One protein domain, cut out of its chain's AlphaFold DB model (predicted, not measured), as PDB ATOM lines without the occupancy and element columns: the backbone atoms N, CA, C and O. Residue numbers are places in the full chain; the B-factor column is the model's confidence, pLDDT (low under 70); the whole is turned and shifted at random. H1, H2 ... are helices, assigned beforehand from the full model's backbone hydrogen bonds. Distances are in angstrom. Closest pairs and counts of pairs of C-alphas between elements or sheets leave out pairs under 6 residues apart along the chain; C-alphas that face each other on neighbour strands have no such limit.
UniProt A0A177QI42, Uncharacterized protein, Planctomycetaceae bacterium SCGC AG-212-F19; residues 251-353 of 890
ATOM      1  N   ASP A 251      -3.034 -11.891 -15.503       87.94
ATOM      2  CA  ASP A 251      -4.276 -12.067 -14.758       87.94
ATOM      3  C   ASP A 251      -4.024 -12.708 -13.381       87.94
ATOM      4  O   ASP A 251      -3.260 -13.666 -13.235       87.94
ATOM      5  N   ALA A 252      -4.686 -12.184 -12.346       79.50
ATOM      6  CA  ALA A 252      -4.494 -12.636 -10.970       79.50
ATOM      7  C   ALA A 252      -5.002 -14.070 -10.728       79.50
ATOM      8  O   ALA A 252      -4.424 -14.793  -9.909       79.50
ATOM      9  N   ALA A 253      -6.057 -14.502 -11.426       85.50
ATOM     10  CA  ALA A 253      -6.565 -15.866 -11.331       85.50
ATOM     11  C   ALA A 253      -5.646 -16.844 -12.077       85.50
ATOM     12  O   ALA A 253      -5.331 -17.903 -11.534       85.50
ATOM     13  N   GLU A 254      -5.135 -16.466 -13.252       88.81
ATOM     14  CA  GLU A 254      -4.127 -17.239 -13.991       88.81
ATOM     15  C   GLU A 254      -2.817 -17.374 -13.210       88.81
ATOM     16  O   GLU A 254      -2.246 -18.461 -13.142       88.81
ATOM     17  N   LEU A 255      -2.355 -16.301 -12.563       88.44
ATOM     18  CA  LEU A 255      -1.191 -16.315 -11.680       88.44
ATOM     19  C   LEU A 255      -1.398 -17.284 -10.513       88.44
ATOM     20  O   LEU A 255      -0.520 -18.101 -10.225       88.44
ATOM     21  N   LYS A 256      -2.558 -17.220  -9.849       90.12
ATOM     22  CA  LYS A 256      -2.897 -18.125  -8.745       90.12
ATOM     23  C   LYS A 256      -2.966 -19.577  -9.219       90.12
ATOM     24  O   LYS A 256      -2.424 -20.451  -8.548       90.12
ATOM     25  N   ALA A 257      -3.561 -19.829 -10.384       89.75
ATOM     26  CA  ALA A 257      -3.613 -21.153 -10.999       89.75
ATOM     27  C   ALA A 257      -2.216 -21.664 -11.381       89.75
ATOM     28  O   ALA A 257      -1.899 -22.825 -11.137       89.75
ATOM     29  N   ALA A 258      -1.345 -20.804 -11.914       90.62
ATOM     30  CA  ALA A 258       0.037 -21.148 -12.231       90.62
ATOM     31  C   ALA A 258       0.837 -21.503 -10.969       90.62
ATOM     32  O   ALA A 258       1.571 -22.491 -10.969       90.62
ATOM     33  N   CYS A 259       0.660 -20.744  -9.882       91.31
ATOM     34  CA  CYS A 259       1.266 -21.045  -8.585       91.31
ATOM     35  C   CYS A 259       0.762 -22.387  -8.026       91.31
ATOM     36  O   CYS A 259       1.574 -23.225  -7.640       91.31
ATOM     37  N   ALA A 260      -0.554 -22.627  -8.053       89.38
ATOM     38  CA  ALA A 260      -1.156 -23.888  -7.612       89.38
ATOM     39  C   ALA A 260      -0.641 -25.084  -8.428       89.38
ATOM     40  O   ALA A 260      -0.198 -26.077  -7.858       89.38
ATOM     41  N   LYS A 261      -0.577 -24.950  -9.757       89.25
ATOM     42  CA  LYS A 261      -0.030 -25.976 -10.652       89.25
ATOM     43  C   LYS A 261       1.427 -26.317 -10.322       89.25
ATOM     44  O   LYS A 261       1.799 -27.487 -10.307       89.25
ATOM     45  N   MET A 262       2.258 -25.312 -10.023       87.31
ATOM     46  CA  MET A 262       3.648 -25.554  -9.612       87.31
ATOM     47  C   MET A 262       3.749 -26.371  -8.321       87.31
ATOM     48  O   MET A 262       4.713 -27.123  -8.191       87.31
ATOM     49  N   LEU A 263       2.788 -26.231  -7.400       83.69
ATOM     50  CA  LEU A 263       2.708 -27.013  -6.164       83.69
ATOM     51  C   LEU A 263       2.187 -28.437  -6.406       83.69
ATOM     52  O   LEU A 263       2.745 -29.396  -5.875       83.69
ATOM     53  N   GLU A 264       1.153 -28.591  -7.234       84.38
ATOM     54  CA  GLU A 264       0.537 -29.887  -7.558       84.38
ATOM     55  C   GLU A 264       1.504 -30.855  -8.253       84.38
ATOM     56  O   GLU A 264       1.447 -32.062  -8.035       84.38
ATOM     57  N   GLU A 265       2.427 -30.342  -9.069       81.25
ATOM     58  CA  GLU A 265       3.393 -31.155  -9.817       81.25
ATOM     59  C   GLU A 265       4.571 -31.666  -8.959       81.25
ATOM     60  O   GLU A 265       5.317 -32.551  -9.394       81.25
ATOM     61  N   LEU A 266       4.757 -31.147  -7.738       72.88
ATOM     62  CA  LEU A 266       5.917 -31.459  -6.891       72.88
ATOM     63  C   LEU A 266       6.063 -32.943  -6.533       72.88
ATOM     64  O   LEU A 266       7.178 -33.450  -6.679       72.88
ATOM     65  N   PRO A 267       5.001 -33.680  -6.136       69.12
ATOM     66  CA  PRO A 267       5.128 -35.100  -5.800       69.12
ATOM     67  C   PRO A 267       5.620 -35.959  -6.979       69.12
ATOM     68  O   PRO A 267       6.174 -37.040  -6.783       69.12
ATOM     69  N   GLY A 268       5.434 -35.496  -8.221       66.56
ATOM     70  CA  GLY A 268       5.975 -36.148  -9.416       66.56
ATOM     71  C   GLY A 268       7.489 -35.964  -9.562       66.56
ATOM     72  O   GLY A 268       8.189 -36.907  -9.934       66.56
ATOM     73  N   LEU A 269       8.009 -34.785  -9.210       66.19
ATOM     74  CA  LEU A 269       9.442 -34.473  -9.259       66.19
ATOM     75  C   LEU A 269      10.239 -35.244  -8.195       66.19
ATOM     76  O   LEU A 269      11.391 -35.604  -8.449       66.19
ATOM     77  N   GLU A 270       9.615 -35.561  -7.051       62.03
ATOM     78  CA  GLU A 270      10.196 -36.399  -5.985       62.03
ATOM     79  C   GLU A 270      10.629 -37.770  -6.507       62.03
ATOM     80  O   GLU A 270      11.717 -38.250  -6.198       62.03
ATOM     81  N   LYS A 271       9.790 -38.388  -7.343       60.97
ATOM     82  CA  LYS A 271      10.025 -39.739  -7.874       60.97
ATOM     83  C   LYS A 271      11.101 -39.777  -8.956       60.97
ATOM     84  O   LYS A 271      11.634 -40.843  -9.239       60.97
ATOM     85  N   GLN A 272      11.399 -38.634  -9.573       56.81
ATOM     86  CA  GLN A 272      12.274 -38.536 -10.746       56.81
ATOM     87  C   GLN A 272      13.638 -37.902 -10.447       56.81
ATOM     88  O   GLN A 272      14.461 -37.798 -11.352       56.81
ATOM     89  N   SER A 273      13.901 -37.469  -9.207       58.91
ATOM     90  CA  SER A 273      15.137 -36.746  -8.846       58.91
ATOM     91  C   SER A 273      15.403 -35.509  -9.732       58.91
ATOM     92  O   SER A 273      16.550 -35.148  -9.997       58.91
ATOM     93  N   ALA A 274      14.344 -34.839 -10.204       66.00
ATOM     94  CA  ALA A 274      14.406 -33.744 -11.180       66.00
ATOM     95  C   ALA A 274      14.763 -32.383 -10.535       66.00
ATOM     96  O   ALA A 274      13.985 -31.425 -10.566       66.00
ATOM     97  N   TRP A 275      15.951 -32.297  -9.924       64.62
ATOM     98  CA  TRP A 275      16.372 -31.174  -9.068       64.62
ATOM     99  C   TRP A 275      16.326 -29.803  -9.770       64.62
ATOM    100  O   TRP A 275      15.894 -28.813  -9.177       64.62
ATOM    101  N   GLU A 276      16.733 -29.733 -11.040       71.06
ATOM    102  CA  GLU A 276      16.798 -28.475 -11.794       71.06
ATOM    103  C   GLU A 276      15.409 -27.863 -11.979       71.06
ATOM    104  O   GLU A 276      15.231 -26.652 -11.848       71.06
ATOM    105  N   ALA A 277      14.406 -28.711 -12.210       76.69
ATOM    106  CA  ALA A 277      13.024 -28.302 -12.406       76.69
ATOM    107  C   ALA A 277      12.390 -27.760 -11.113       76.69
ATOM    108  O   ALA A 277      11.563 -26.846 -11.171       76.69
ATOM    109  N   MET A 278      12.781 -28.292  -9.952       74.94
ATOM    110  CA  MET A 278      12.361 -27.773  -8.648       74.94
ATOM    111  C   MET A 278      13.000 -26.410  -8.371       74.94
ATOM    112  O   MET A 278      12.300 -25.445  -8.069       74.94
ATOM    113  N   THR A 279      14.321 -26.313  -8.505       75.75
ATOM    114  CA  THR A 279      15.054 -25.057  -8.293       75.75
ATOM    115  C   THR A 279      14.533 -23.960  -9.194       75.75
ATOM    116  O   THR A 279      14.301 -22.843  -8.743       75.75
ATOM    117  N   ARG A 280      14.237 -24.303 -10.446       81.19
ATOM    118  CA  ARG A 280      13.648 -23.375 -11.397       81.19
ATOM    119  C   ARG A 280      12.277 -22.854 -10.962       81.19
ATOM    120  O   ARG A 280      11.994 -21.677 -11.178       81.19
ATOM    121  N   ARG A 281      11.433 -23.686 -10.341       85.81
ATOM    122  CA  ARG A 281      10.131 -23.262  -9.791       85.81
ATOM    123  C   ARG A 281      10.309 -22.327  -8.599       85.81
ATOM    124  O   ARG A 281       9.709 -21.261  -8.595       85.81
ATOM    125  N   ALA A 282      11.182 -22.667  -7.651       85.31
ATOM    126  CA  ALA A 282      11.483 -21.793  -6.514       85.31
ATOM    127  C   ALA A 282      12.082 -20.445  -6.965       85.31
ATOM    128  O   ALA A 282      11.668 -19.400  -6.475       85.31
ATOM    129  N   GLU A 283      12.987 -20.450  -7.951       83.75
ATOM    130  CA  GLU A 283      13.523 -19.237  -8.586       83.75
ATOM    131  C   GLU A 283      12.426 -18.391  -9.237       83.75
ATOM    132  O   GLU A 283      12.439 -17.167  -9.107       83.75
ATOM    133  N   THR A 284      11.486 -19.039  -9.930       87.44
ATOM    134  CA  THR A 284      10.365 -18.386 -10.618       87.44
ATOM    135  C   THR A 284       9.397 -17.764  -9.619       87.44
ATOM    136  O   THR A 284       9.081 -16.585  -9.734       87.44
ATOM    137  N   LEU A 285       8.981 -18.515  -8.598       89.94
ATOM    138  CA  LEU A 285       8.095 -18.020  -7.547       89.94
ATOM    139  C   LEU A 285       8.756 -16.916  -6.731       89.94
ATOM    140  O   LEU A 285       8.106 -15.923  -6.428       89.94
ATOM    141  N   ALA A 286      10.051 -17.029  -6.433       85.50
ATOM    142  CA  ALA A 286      10.784 -15.945  -5.802       85.50
ATOM    143  C   ALA A 286      10.851 -14.726  -6.721       85.50
ATOM    144  O   ALA A 286      10.593 -13.624  -6.266       85.50
ATOM    145  N   TYR A 287      11.103 -14.893  -8.022       82.50
ATOM    146  CA  TYR A 287      11.038 -13.792  -8.984       82.50
ATOM    147  C   TYR A 287       9.661 -13.118  -9.015       82.50
ATOM    148  O   TYR A 287       9.596 -11.897  -8.963       82.50
ATOM    149  N   TRP A 288       8.564 -13.870  -9.019       86.25
ATOM    150  CA  TRP A 288       7.212 -13.300  -8.982       86.25
ATOM    151  C   TRP A 288       6.890 -12.654  -7.629       86.25
ATOM    152  O   TRP A 288       6.347 -11.555  -7.578       86.25
ATOM    153  N   SER A 289       7.285 -13.283  -6.525       84.31
ATOM    154  CA  SER A 289       7.162 -12.738  -5.169       84.31
ATOM    155  C   SER A 289       7.924 -11.414  -5.038       84.31
ATOM    156  O   SER A 289       7.390 -10.431  -4.531       84.31
ATOM    157  N   ARG A 290       9.124 -11.332  -5.627       75.31
ATOM    158  CA  ARG A 290       9.928 -10.109  -5.754       75.31
ATOM    159  C   ARG A 290       9.239  -8.999  -6.545       75.31
ATOM    160  O   ARG A 290       9.565  -7.840  -6.308       75.31
ATOM    161  N   LEU A 291       8.320  -9.347  -7.445       70.19
ATOM    162  CA  LEU A 291       7.453  -8.425  -8.183       70.19
ATOM    163  C   LEU A 291       6.157  -8.087  -7.427       70.19
ATOM    164  O   LEU A 291       5.304  -7.413  -7.990       70.19
ATOM    165  N   GLY A 292       5.994  -8.501  -6.167       72.69
ATOM    166  CA  GLY A 292       4.838  -8.151  -5.333       72.69
ATOM    167  C   GLY A 292       3.639  -9.085  -5.465       72.69
ATOM    168  O   GLY A 292       2.544  -8.739  -5.034       72.69
ATOM    169  N   HIS A 293       3.814 -10.259  -6.069       83.62
ATOM    170  CA  HIS A 293       2.730 -11.218  -6.235       83.62
ATOM    171  C   HIS A 293       2.537 -12.078  -4.981       83.62
ATOM    172  O   HIS A 293       3.249 -13.060  -4.770       83.62
ATOM    173  N   ASP A 294       1.522 -11.745  -4.183       85.06
ATOM    174  CA  ASP A 294       1.184 -12.452  -2.941       85.06
ATOM    175  C   ASP A 294       0.942 -13.953  -3.137       85.06
ATOM    176  O   ASP A 294       1.459 -14.750  -2.363       85.06
ATOM    177  N   ALA A 295       0.256 -14.353  -4.214       87.38
ATOM    178  CA  ALA A 295       0.029 -15.767  -4.529       87.38
ATOM    179  C   ALA A 295       1.338 -16.546  -4.759       87.38
ATOM    180  O   ALA A 295       1.434 -17.721  -4.409       87.38
ATOM    181  N   ALA A 296       2.361 -15.889  -5.318       89.31
ATOM    182  CA  ALA A 296       3.675 -16.493  -5.497       89.31
ATOM    183  C   ALA A 296       4.451 -16.557  -4.177       89.31
ATOM    184  O   ALA A 296       5.141 -17.545  -3.926       89.31
ATOM    185  N   THR A 297       4.316 -15.538  -3.321       89.25
ATOM    186  CA  THR A 297       4.844 -15.561  -1.949       89.25
ATOM    187  C   THR A 297       4.229 -16.712  -1.157       89.25
ATOM    188  O   THR A 297       4.967 -17.476  -0.545       89.25
ATOM    189  N   ASP A 298       2.909 -16.885  -1.222       90.69
ATOM    190  CA  ASP A 298       2.191 -17.970  -0.550       90.69
ATOM    191  C   ASP A 298       2.626 -19.339  -1.061       90.69
ATOM    192  O   ASP A 298       3.028 -20.181  -0.266       90.69
ATOM    193  N   ALA A 299       2.697 -19.533  -2.380       90.69
ATOM    194  CA  ALA A 299       3.194 -20.788  -2.933       90.69
ATOM    195  C   ALA A 299       4.656 -21.072  -2.547       90.69
ATOM    196  O   ALA A 299       5.032 -22.218  -2.307       90.69
ATOM    197  N   LEU A 300       5.498 -20.042  -2.449       88.38
ATOM    198  CA  LEU A 300       6.878 -20.202  -1.997       88.38
ATOM    199  C   LEU A 300       6.961 -20.544  -0.505       88.38
ATOM    200  O   LEU A 300       7.816 -21.337  -0.117       88.38
ATOM    201  N   ILE A 301       6.071 -19.991   0.319       89.12
ATOM    202  CA  ILE A 301       5.912 -20.359   1.728       89.12
ATOM    203  C   ILE A 301       5.426 -21.808   1.843       89.12
ATOM    204  O   ILE A 301       6.036 -22.586   2.576       89.12
ATOM    205  N   ASP A 302       4.412 -22.208   1.082       87.06
ATOM    206  CA  ASP A 302       3.875 -23.572   1.080       87.06
ATOM    207  C   ASP A 302       4.940 -24.593   0.671       87.06
ATOM    208  O   ASP A 302       5.095 -25.635   1.316       87.06
ATOM    209  N   LEU A 303       5.768 -24.256  -0.326       82.38
ATOM    210  CA  LEU A 303       6.917 -25.065  -0.738       82.38
ATOM    211  C   LEU A 303       7.865 -25.375   0.423       82.38
ATOM    212  O   LEU A 303       8.419 -26.478   0.482       82.38
ATOM    213  N   THR A 304       8.054 -24.436   1.354       79.69
ATOM    214  CA  THR A 304       8.930 -24.663   2.511       79.69
ATOM    215  C   THR A 304       8.395 -25.701   3.494       79.69
ATOM    216  O   THR A 304       9.179 -26.274   4.248       79.69
ATOM    217  N   GLY A 305       7.089 -25.983   3.474       76.38
ATOM    218  CA  GLY A 305       6.446 -26.997   4.313       76.38
ATOM    219  C   GLY A 305       6.465 -28.417   3.734       76.38
ATOM    220  O   GLY A 305       6.013 -29.350   4.397       76.38
ATOM    221  N   THR A 306       6.963 -28.610   2.509       73.69
ATOM    222  CA  THR A 306       6.908 -29.908   1.810       73.69
ATOM    223  C   THR A 306       7.976 -30.900   2.295       73.69
ATOM    224  O   THR A 306       9.086 -30.521   2.672       73.69
ATOM    225  N   LYS A 307       7.679 -32.212   2.228       64.44
ATOM    226  CA  LYS A 307       8.651 -33.291   2.537       64.44
ATOM    227  C   LYS A 307       9.887 -33.256   1.630       64.44
ATOM    228  O   LYS A 307      10.952 -33.726   2.020       64.44
ATOM    229  N   LEU A 308       9.747 -32.651   0.453       58.53
ATOM    230  CA  LEU A 308      10.766 -32.470  -0.574       58.53
ATOM    231  C   LEU A 308      11.988 -31.675  -0.069       58.53
ATOM    232  O   LEU A 308      13.120 -31.974  -0.447       58.53
ATOM    233  N   GLN A 309      11.788 -30.748   0.877       54.56
ATOM    234  CA  GLN A 309      12.882 -30.100   1.606       54.56
ATOM    235  C   GLN A 309      13.696 -31.087   2.459       54.56
ATOM    236  O   GLN A 309      14.895 -30.920   2.607       54.56
ATOM    237  N   GLN A 310      13.093 -32.124   3.032       55.69
ATOM    238  CA  GLN A 310      13.735 -32.895   4.103       55.69
ATOM    239  C   GLN A 310      14.742 -33.947   3.612       55.69
ATOM    240  O   GLN A 310      15.619 -34.328   4.381       55.69
ATOM    241  N   PHE A 311      14.631 -34.423   2.366       48.66
ATOM    242  CA  PHE A 311      15.333 -35.643   1.934       48.66
ATOM    243  C   PHE A 311      16.547 -35.437   1.030       48.66
ATOM    244  O   PHE A 311      17.499 -36.202   1.148       48.66
ATOM    245  N   TRP A 312      16.527 -34.447   0.131       46.94
ATOM    246  CA  TRP A 312      17.580 -34.335  -0.882       46.94
ATOM    247  C   TRP A 312      18.488 -33.124  -0.656       46.94
ATOM    248  O   TRP A 312      19.692 -33.336  -0.637       46.94
ATOM    249  N   TYR A 313      17.966 -31.911  -0.390       59.72
ATOM    250  CA  TYR A 313      18.774 -30.721  -0.035       59.72
ATOM    251  C   TYR A 313      17.944 -29.626   0.695       59.72
ATOM    252  O   TYR A 313      17.263 -28.833   0.035       59.72
ATOM    253  N   PRO A 314      18.012 -29.514   2.036       53.16
ATOM    254  CA  PRO A 314      17.023 -28.789   2.851       53.16
ATOM    255  C   PRO A 314      17.021 -27.259   2.789       53.16
ATOM    256  O   PRO A 314      16.117 -26.630   3.333       53.16
ATOM    257  N   GLY A 315      17.951 -26.625   2.078       67.75
ATOM    258  CA  GLY A 315      18.119 -25.171   2.136       67.75
ATOM    259  C   GLY A 315      17.642 -24.343   0.936       67.75
ATOM    260  O   GLY A 315      17.495 -23.128   1.058       67.75
ATOM    261  N   PHE A 316      17.400 -24.939  -0.236       75.12
ATOM    262  CA  PHE A 316      17.261 -24.147  -1.474       75.12
ATOM    263  C   PHE A 316      15.991 -23.295  -1.540       75.12
ATOM    264  O   PHE A 316      16.071 -22.100  -1.811       75.12
ATOM    265  N   VAL A 317      14.822 -23.877  -1.271       81.62
ATOM    266  CA  VAL A 317      13.555 -23.125  -1.260       81.62
ATOM    267  C   VAL A 317      13.594 -22.030  -0.189       81.62
ATOM    268  O   VAL A 317      13.223 -20.895  -0.466       81.62
ATOM    269  N   GLN A 318      14.129 -22.343   0.998       85.56
ATOM    270  CA  GLN A 318      14.325 -21.384   2.092       85.56
ATOM    271  C   GLN A 318      15.186 -20.190   1.667       85.56
ATOM    272  O   GLN A 318      14.829 -19.047   1.952       85.56
ATOM    273  N   LYS A 319      16.290 -20.439   0.947       84.69
ATOM    274  CA  LYS A 319      17.115 -19.380   0.355       84.69
ATOM    275  C   LYS A 319      16.262 -18.478  -0.535       84.69
ATOM    276  O   LYS A 319      16.248 -17.271  -0.322       84.69
ATOM    277  N   TYR A 320      15.555 -19.039  -1.515       85.50
ATOM    278  CA  TYR A 320      14.771 -18.240  -2.461       85.50
ATOM    279  C   TYR A 320      13.623 -17.483  -1.784       85.50
ATOM    280  O   TYR A 320      13.406 -16.321  -2.115       85.50
ATOM    281  N   LEU A 321      12.972 -18.070  -0.777       87.94
ATOM    282  CA  LEU A 321      12.017 -17.352   0.068       87.94
ATOM    283  C   LEU A 321      12.676 -16.138   0.730       87.94
ATOM    284  O   LEU A 321      12.168 -15.029   0.614       87.94
ATOM    285  N   ALA A 322      13.845 -16.310   1.349       86.50
ATOM    286  CA  ALA A 322      14.572 -15.209   1.976       86.50
ATOM    287  C   ALA A 322      15.016 -14.116   0.975       86.50
ATOM    288  O   ALA A 322      15.014 -12.939   1.336       86.50
ATOM    289  N   THR A 323      15.308 -14.458  -0.292       79.81
ATOM    290  CA  THR A 323      15.596 -13.461  -1.357       79.81
ATOM    291  C   THR A 323      14.380 -12.623  -1.771       79.81
ATOM    292  O   THR A 323      14.526 -11.583  -2.420       79.81
ATOM    293  N   SER A 324      13.163 -13.067  -1.446       80.81
ATOM    294  CA  SER A 324      11.950 -12.315  -1.766       80.81
ATOM    295  C   SER A 324      11.785 -11.082  -0.879       80.81
ATOM    296  O   SER A 324      11.394 -10.035  -1.381       80.81
ATOM    297  N   GLY A 325      12.149 -11.156   0.405       75.19
ATOM    298  CA  GLY A 325      12.021 -10.032   1.340       75.19
ATOM    299  C   GLY A 325      10.567  -9.622   1.644       75.19
ATOM    300  O   GLY A 325       9.617 -10.283   1.234       75.19
ATOM    301  N   GLY A 326      10.386  -8.522   2.384       75.88
ATOM    302  CA  GLY A 326       9.071  -8.021   2.821       75.88
ATOM    303  C   GLY A 326       8.597  -8.593   4.164       75.88
ATOM    304  O   GLY A 326       9.198  -9.527   4.702       75.88
ATOM    305  N   ASP A 327       7.529  -8.026   4.732       80.38
ATOM    306  CA  ASP A 327       7.106  -8.313   6.115       80.38
ATOM    307  C   ASP A 327       6.527  -9.717   6.302       80.38
ATOM    308  O   ASP A 327       6.828 -10.385   7.294       80.38
ATOM    309  N   ARG A 328       5.763 -10.215   5.322       83.25
ATOM    310  CA  ARG A 328       5.224 -11.587   5.337       83.25
ATOM    311  C   ARG A 328       6.343 -12.624   5.312       83.25
ATOM    312  O   ARG A 328       6.373 -13.540   6.133       83.25
ATOM    313  N   VAL A 329       7.299 -12.443   4.401       87.31
ATOM    314  CA  VAL A 329       8.490 -13.292   4.295       87.31
ATOM    315  C   VAL A 329       9.335 -13.180   5.557       87.31
ATOM    316  O   VAL A 329       9.753 -14.201   6.086       87.31
ATOM    317  N   ARG A 330       9.535 -11.969   6.094       87.00
ATOM    318  CA  ARG A 330      10.269 -11.735   7.347       87.00
ATOM    319  C   ARG A 330       9.652 -12.525   8.499       87.00
ATOM    320  O   ARG A 330      10.370 -13.227   9.210       87.00
ATOM    321  N   ALA A 331       8.332 -12.435   8.669       89.12
ATOM    322  CA  ALA A 331       7.601 -13.172   9.694       89.12
ATOM    323  C   ALA A 331       7.770 -14.687   9.518       89.12
ATOM    324  O   ALA A 331       8.112 -15.381  10.479       89.12
ATOM    325  N   LYS A 332       7.628 -15.190   8.284       90.69
ATOM    326  CA  LYS A 332       7.790 -16.618   8.001       90.69
ATOM    327  C   LYS A 332       9.224 -17.102   8.208       90.69
ATOM    328  O   LYS A 332       9.437 -18.145   8.816       90.69
ATOM    329  N   VAL A 333      10.223 -16.342   7.768       90.38
ATOM    330  CA  VAL A 333      11.630 -16.675   8.011       90.38
ATOM    331  C   VAL A 333      11.896 -16.734   9.512       90.38
ATOM    332  O   VAL A 333      12.470 -17.714   9.976       90.38
ATOM    333  N   LYS A 334      11.416 -15.761  10.295       91.25
ATOM    334  CA  LYS A 334      11.561 -15.768  11.758       91.25
ATOM    335  C   LYS A 334      10.954 -17.020  12.403       91.25
ATOM    336  O   LYS A 334      11.577 -17.592  13.294       91.25
ATOM    337  N   GLU A 335       9.786 -17.463  11.936       90.56
ATOM    338  CA  GLU A 335       9.143 -18.719  12.359       90.56
ATOM    339  C   GLU A 335      10.005 -19.950  12.025       90.56
ATOM    340  O   GLU A 335      10.122 -20.873  12.830       90.56
ATOM    341  N   MET A 336      10.638 -19.962  10.849       88.00
ATOM    342  CA  MET A 336      11.382 -21.112  10.332       88.00
ATOM    343  C   MET A 336      12.824 -21.220  10.839       88.00
ATOM    344  O   MET A 336      13.339 -22.333  10.958       88.00
ATOM    345  N   MET A 337      13.481 -20.098  11.154       87.50
ATOM    346  CA  MET A 337      14.899 -20.031  11.543       87.50
ATOM    347  C   MET A 337      15.347 -21.059  12.606       87.50
ATOM    348  O   MET A 337      16.456 -21.585  12.464       87.50
ATOM    349  N   PRO A 338      14.541 -21.423  13.632       88.38
ATOM    350  CA  PRO A 338      14.933 -22.450  14.597       88.38
ATOM    351  C   PRO A 338      15.263 -23.810  13.963       88.38
ATOM    352  O   PRO A 338      16.160 -24.498  14.450       88.38
ATOM    353  N   LYS A 339      14.561 -24.179  12.882       83.50
ATOM    354  CA  LYS A 339      14.661 -25.474  12.181       83.50
ATOM    355  C   LYS A 339      15.227 -25.359  10.757       83.50
ATOM    356  O   LYS A 339      15.305 -26.366  10.059       83.50
ATOM    357  N   ALA A 340      15.575 -24.151  10.317       80.69
ATOM    358  CA  ALA A 340      16.061 -23.888   8.969       80.69
ATOM    359  C   ALA A 340      17.462 -24.468   8.729       80.69
ATOM    360  O   ALA A 340      18.276 -24.575   9.652       80.69
ATOM    361  N   ASP A 341      17.777 -24.743   7.462       75.19
ATOM    362  CA  ASP A 341      19.161 -24.921   7.030       75.19
ATOM    363  C   ASP A 341      19.820 -23.537   6.957       75.19
ATOM    364  O   ASP A 341      19.732 -22.798   5.967       75.19
ATOM    365  N   ARG A 342      20.458 -23.171   8.070       79.06
ATOM    366  CA  ARG A 342      21.025 -21.839   8.305       79.06
ATOM    367  C   ARG A 342      22.053 -21.443   7.251       79.06
ATOM    368  O   ARG A 342      22.129 -20.268   6.899       79.06
ATOM    369  N   SER A 343      22.790 -22.411   6.703       67.44
ATOM    370  CA  SER A 343      23.843 -22.170   5.713       67.44
ATOM    371  C   SER A 343      23.304 -21.653   4.371       67.44
ATOM    372  O   SER A 343      23.977 -20.885   3.676       67.44
ATOM    373  N   PHE A 344      22.070 -22.027   4.026       73.12
ATOM    374  CA  PHE A 344      21.411 -21.631   2.786       73.12
ATOM    375  C   PHE A 344      20.471 -20.445   2.965       73.12
ATOM    376  O   PHE A 344      20.531 -19.513   2.163       73.12
ATOM    377  N   ILE A 345      19.626 -20.448   4.003       84.50
ATOM    378  CA  ILE A 345      18.647 -19.370   4.210       84.50
ATOM    379  C   ILE A 345      19.344 -18.014   4.374       84.50
ATOM    380  O   ILE A 345      18.898 -17.015   3.813       84.50
ATOM    381  N   VAL A 346      20.503 -17.986   5.046       78.56
ATOM    382  CA  VAL A 346      21.254 -16.749   5.277       78.56
ATOM    383  C   VAL A 346      21.830 -16.151   3.987       78.56
ATOM    384  O   VAL A 346      21.931 -14.934   3.872       78.56
ATOM    385  N   ARG A 347      22.112 -16.981   2.969       74.00
ATOM    386  CA  ARG A 347      22.504 -16.500   1.633       74.00
ATOM    387  C   ARG A 347      21.367 -15.785   0.910       74.00
ATOM    388  O   ARG A 347      21.632 -14.980   0.033       74.00
ATOM    389  N   GLY A 348      20.115 -16.099   1.238       77.00
ATOM    390  CA  GLY A 348      18.976 -15.327   0.749       77.00
ATOM    391  C   GLY A 348      18.756 -14.057   1.569       77.00
ATOM    392  O   GLY A 348      18.438 -13.009   1.016       77.00
ATOM    393  N   LEU A 349      18.985 -14.129   2.886       82.94
ATOM    394  CA  LEU A 349      18.832 -12.983   3.782       82.94
ATOM    395  C   LEU A 349      19.770 -11.824   3.433       82.94
ATOM    396  O   LEU A 349      19.342 -10.677   3.503       82.94
ATOM    397  N   GLU A 350      21.008 -12.099   3.018       74.12
ATOM    398  CA  GLU A 350      21.972 -11.053   2.637       74.12
ATOM    399  C   GLU A 350      21.593 -10.230   1.401       74.12
ATOM    400  O   GLU A 350      22.216  -9.197   1.154       74.12
ATOM    401  N   GLU A 351      20.630 -10.696   0.605       73.81
ATOM    402  CA  GLU A 351      20.120  -9.975  -0.565       73.81
ATOM    403  C   GLU A 351      18.964  -9.036  -0.196       73.81
ATOM    404  O   GLU A 351      18.749  -8.029  -0.868       73.81
ATOM    405  N   SER A 352      18.234  -9.349   0.877       75.44
ATOM    406  CA  SER A 352      16.972  -8.682   1.221       75.44
ATOM    407  C   SER A 352      17.028  -7.862   2.507       75.44
ATOM    408  O   SER A 352      16.229  -6.943   2.667       75.44
ATOM    409  N   TYR A 353      17.927  -8.195   3.437       79.19
ATOM    410  CA  TYR A 353      17.979  -7.619   4.782       79.19
ATOM    411  C   TYR A 353      19.404  -7.181   5.143       79.19
ATOM    412  O   TYR A 353      20.391  -7.821   4.777       79.19
TER     413      TYR A 353
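This is residues 251 to 353 of the 890 residues of an uncharacterized protein of Planctomycetaceae bacterium SCGC AG-212-F19 (UniProt A0A177QI42). Two rows of nearly aligned helices pack side by side: H1, H4 and H7 run one way in one row, and H3, H6 and H8 run the opposite way in the other. H2 and H5 are short pieces that follow H1 and H4 at one end of the rows. The 103 printed residues hold eight named helices, H1 to H8 in chain order, and no named strand: all helix. The whole is compact, with a radius of gyration of the C-alphas of 12.7 A and spans of 33 by 31 by 19 A.

H3, residues 275 to 290, is the longest at 22.3 A. H1, residues 252 to 264, is 18.3 A long and begins at C-alpha 252 (-4.494, -12.636, -10.970). H2 is residues 266 to 272, H4 294 to 304, H5 308 to 311, H6 316 to 324, H7 327 to 336 and H8 342 to 352, ending at C-alpha 352 (16.972, -8.682, 1.221).

H3 touches H6 at a shallow tilt of 16 degrees, the same way; the closest C-alphas, of Arg 290 and Ser 324, are 5.0 A apart. H3, with residues 282 to 289 alone, touches H4 in a hairpin, the closest C-alphas being those of Ser 289 and Thr 297, 4.9 A. H1, H3 and H4 form an up-and-down bundle, each running against the one before. H1 touches H4, closest at C-alphas 256 and 295, 5.6 A. H6 touches H8, closest at C-alphas 319 and 345, 4.1 A. H4 and H7 only just touch, with 3 pairs of C-alphas within 8 A. H2 touches H3, closest at C-alphas 269 and 278, 7.3 A; H5 is close to H2 but not clearly touching, at 6.7 A between C-alphas 308 and 270. In H1, H3, H4, H6 and H7 every O i to N i+4 pair is within hydrogen-bond range; H2 has 1 of 3, with 3 of 4 O i to N i+3 pairs, H8 has 3 of 7, with 5 of 8, and H5 is too short for an O i to N i+4 pair.

The farthest C-alphas, of Asp 251 and Pro 338, are 36.6 A apart. The printed part has no cut, and its links are tight. The pLDDT is under 70 at residues 267 to 275, 307 to 315 and 343.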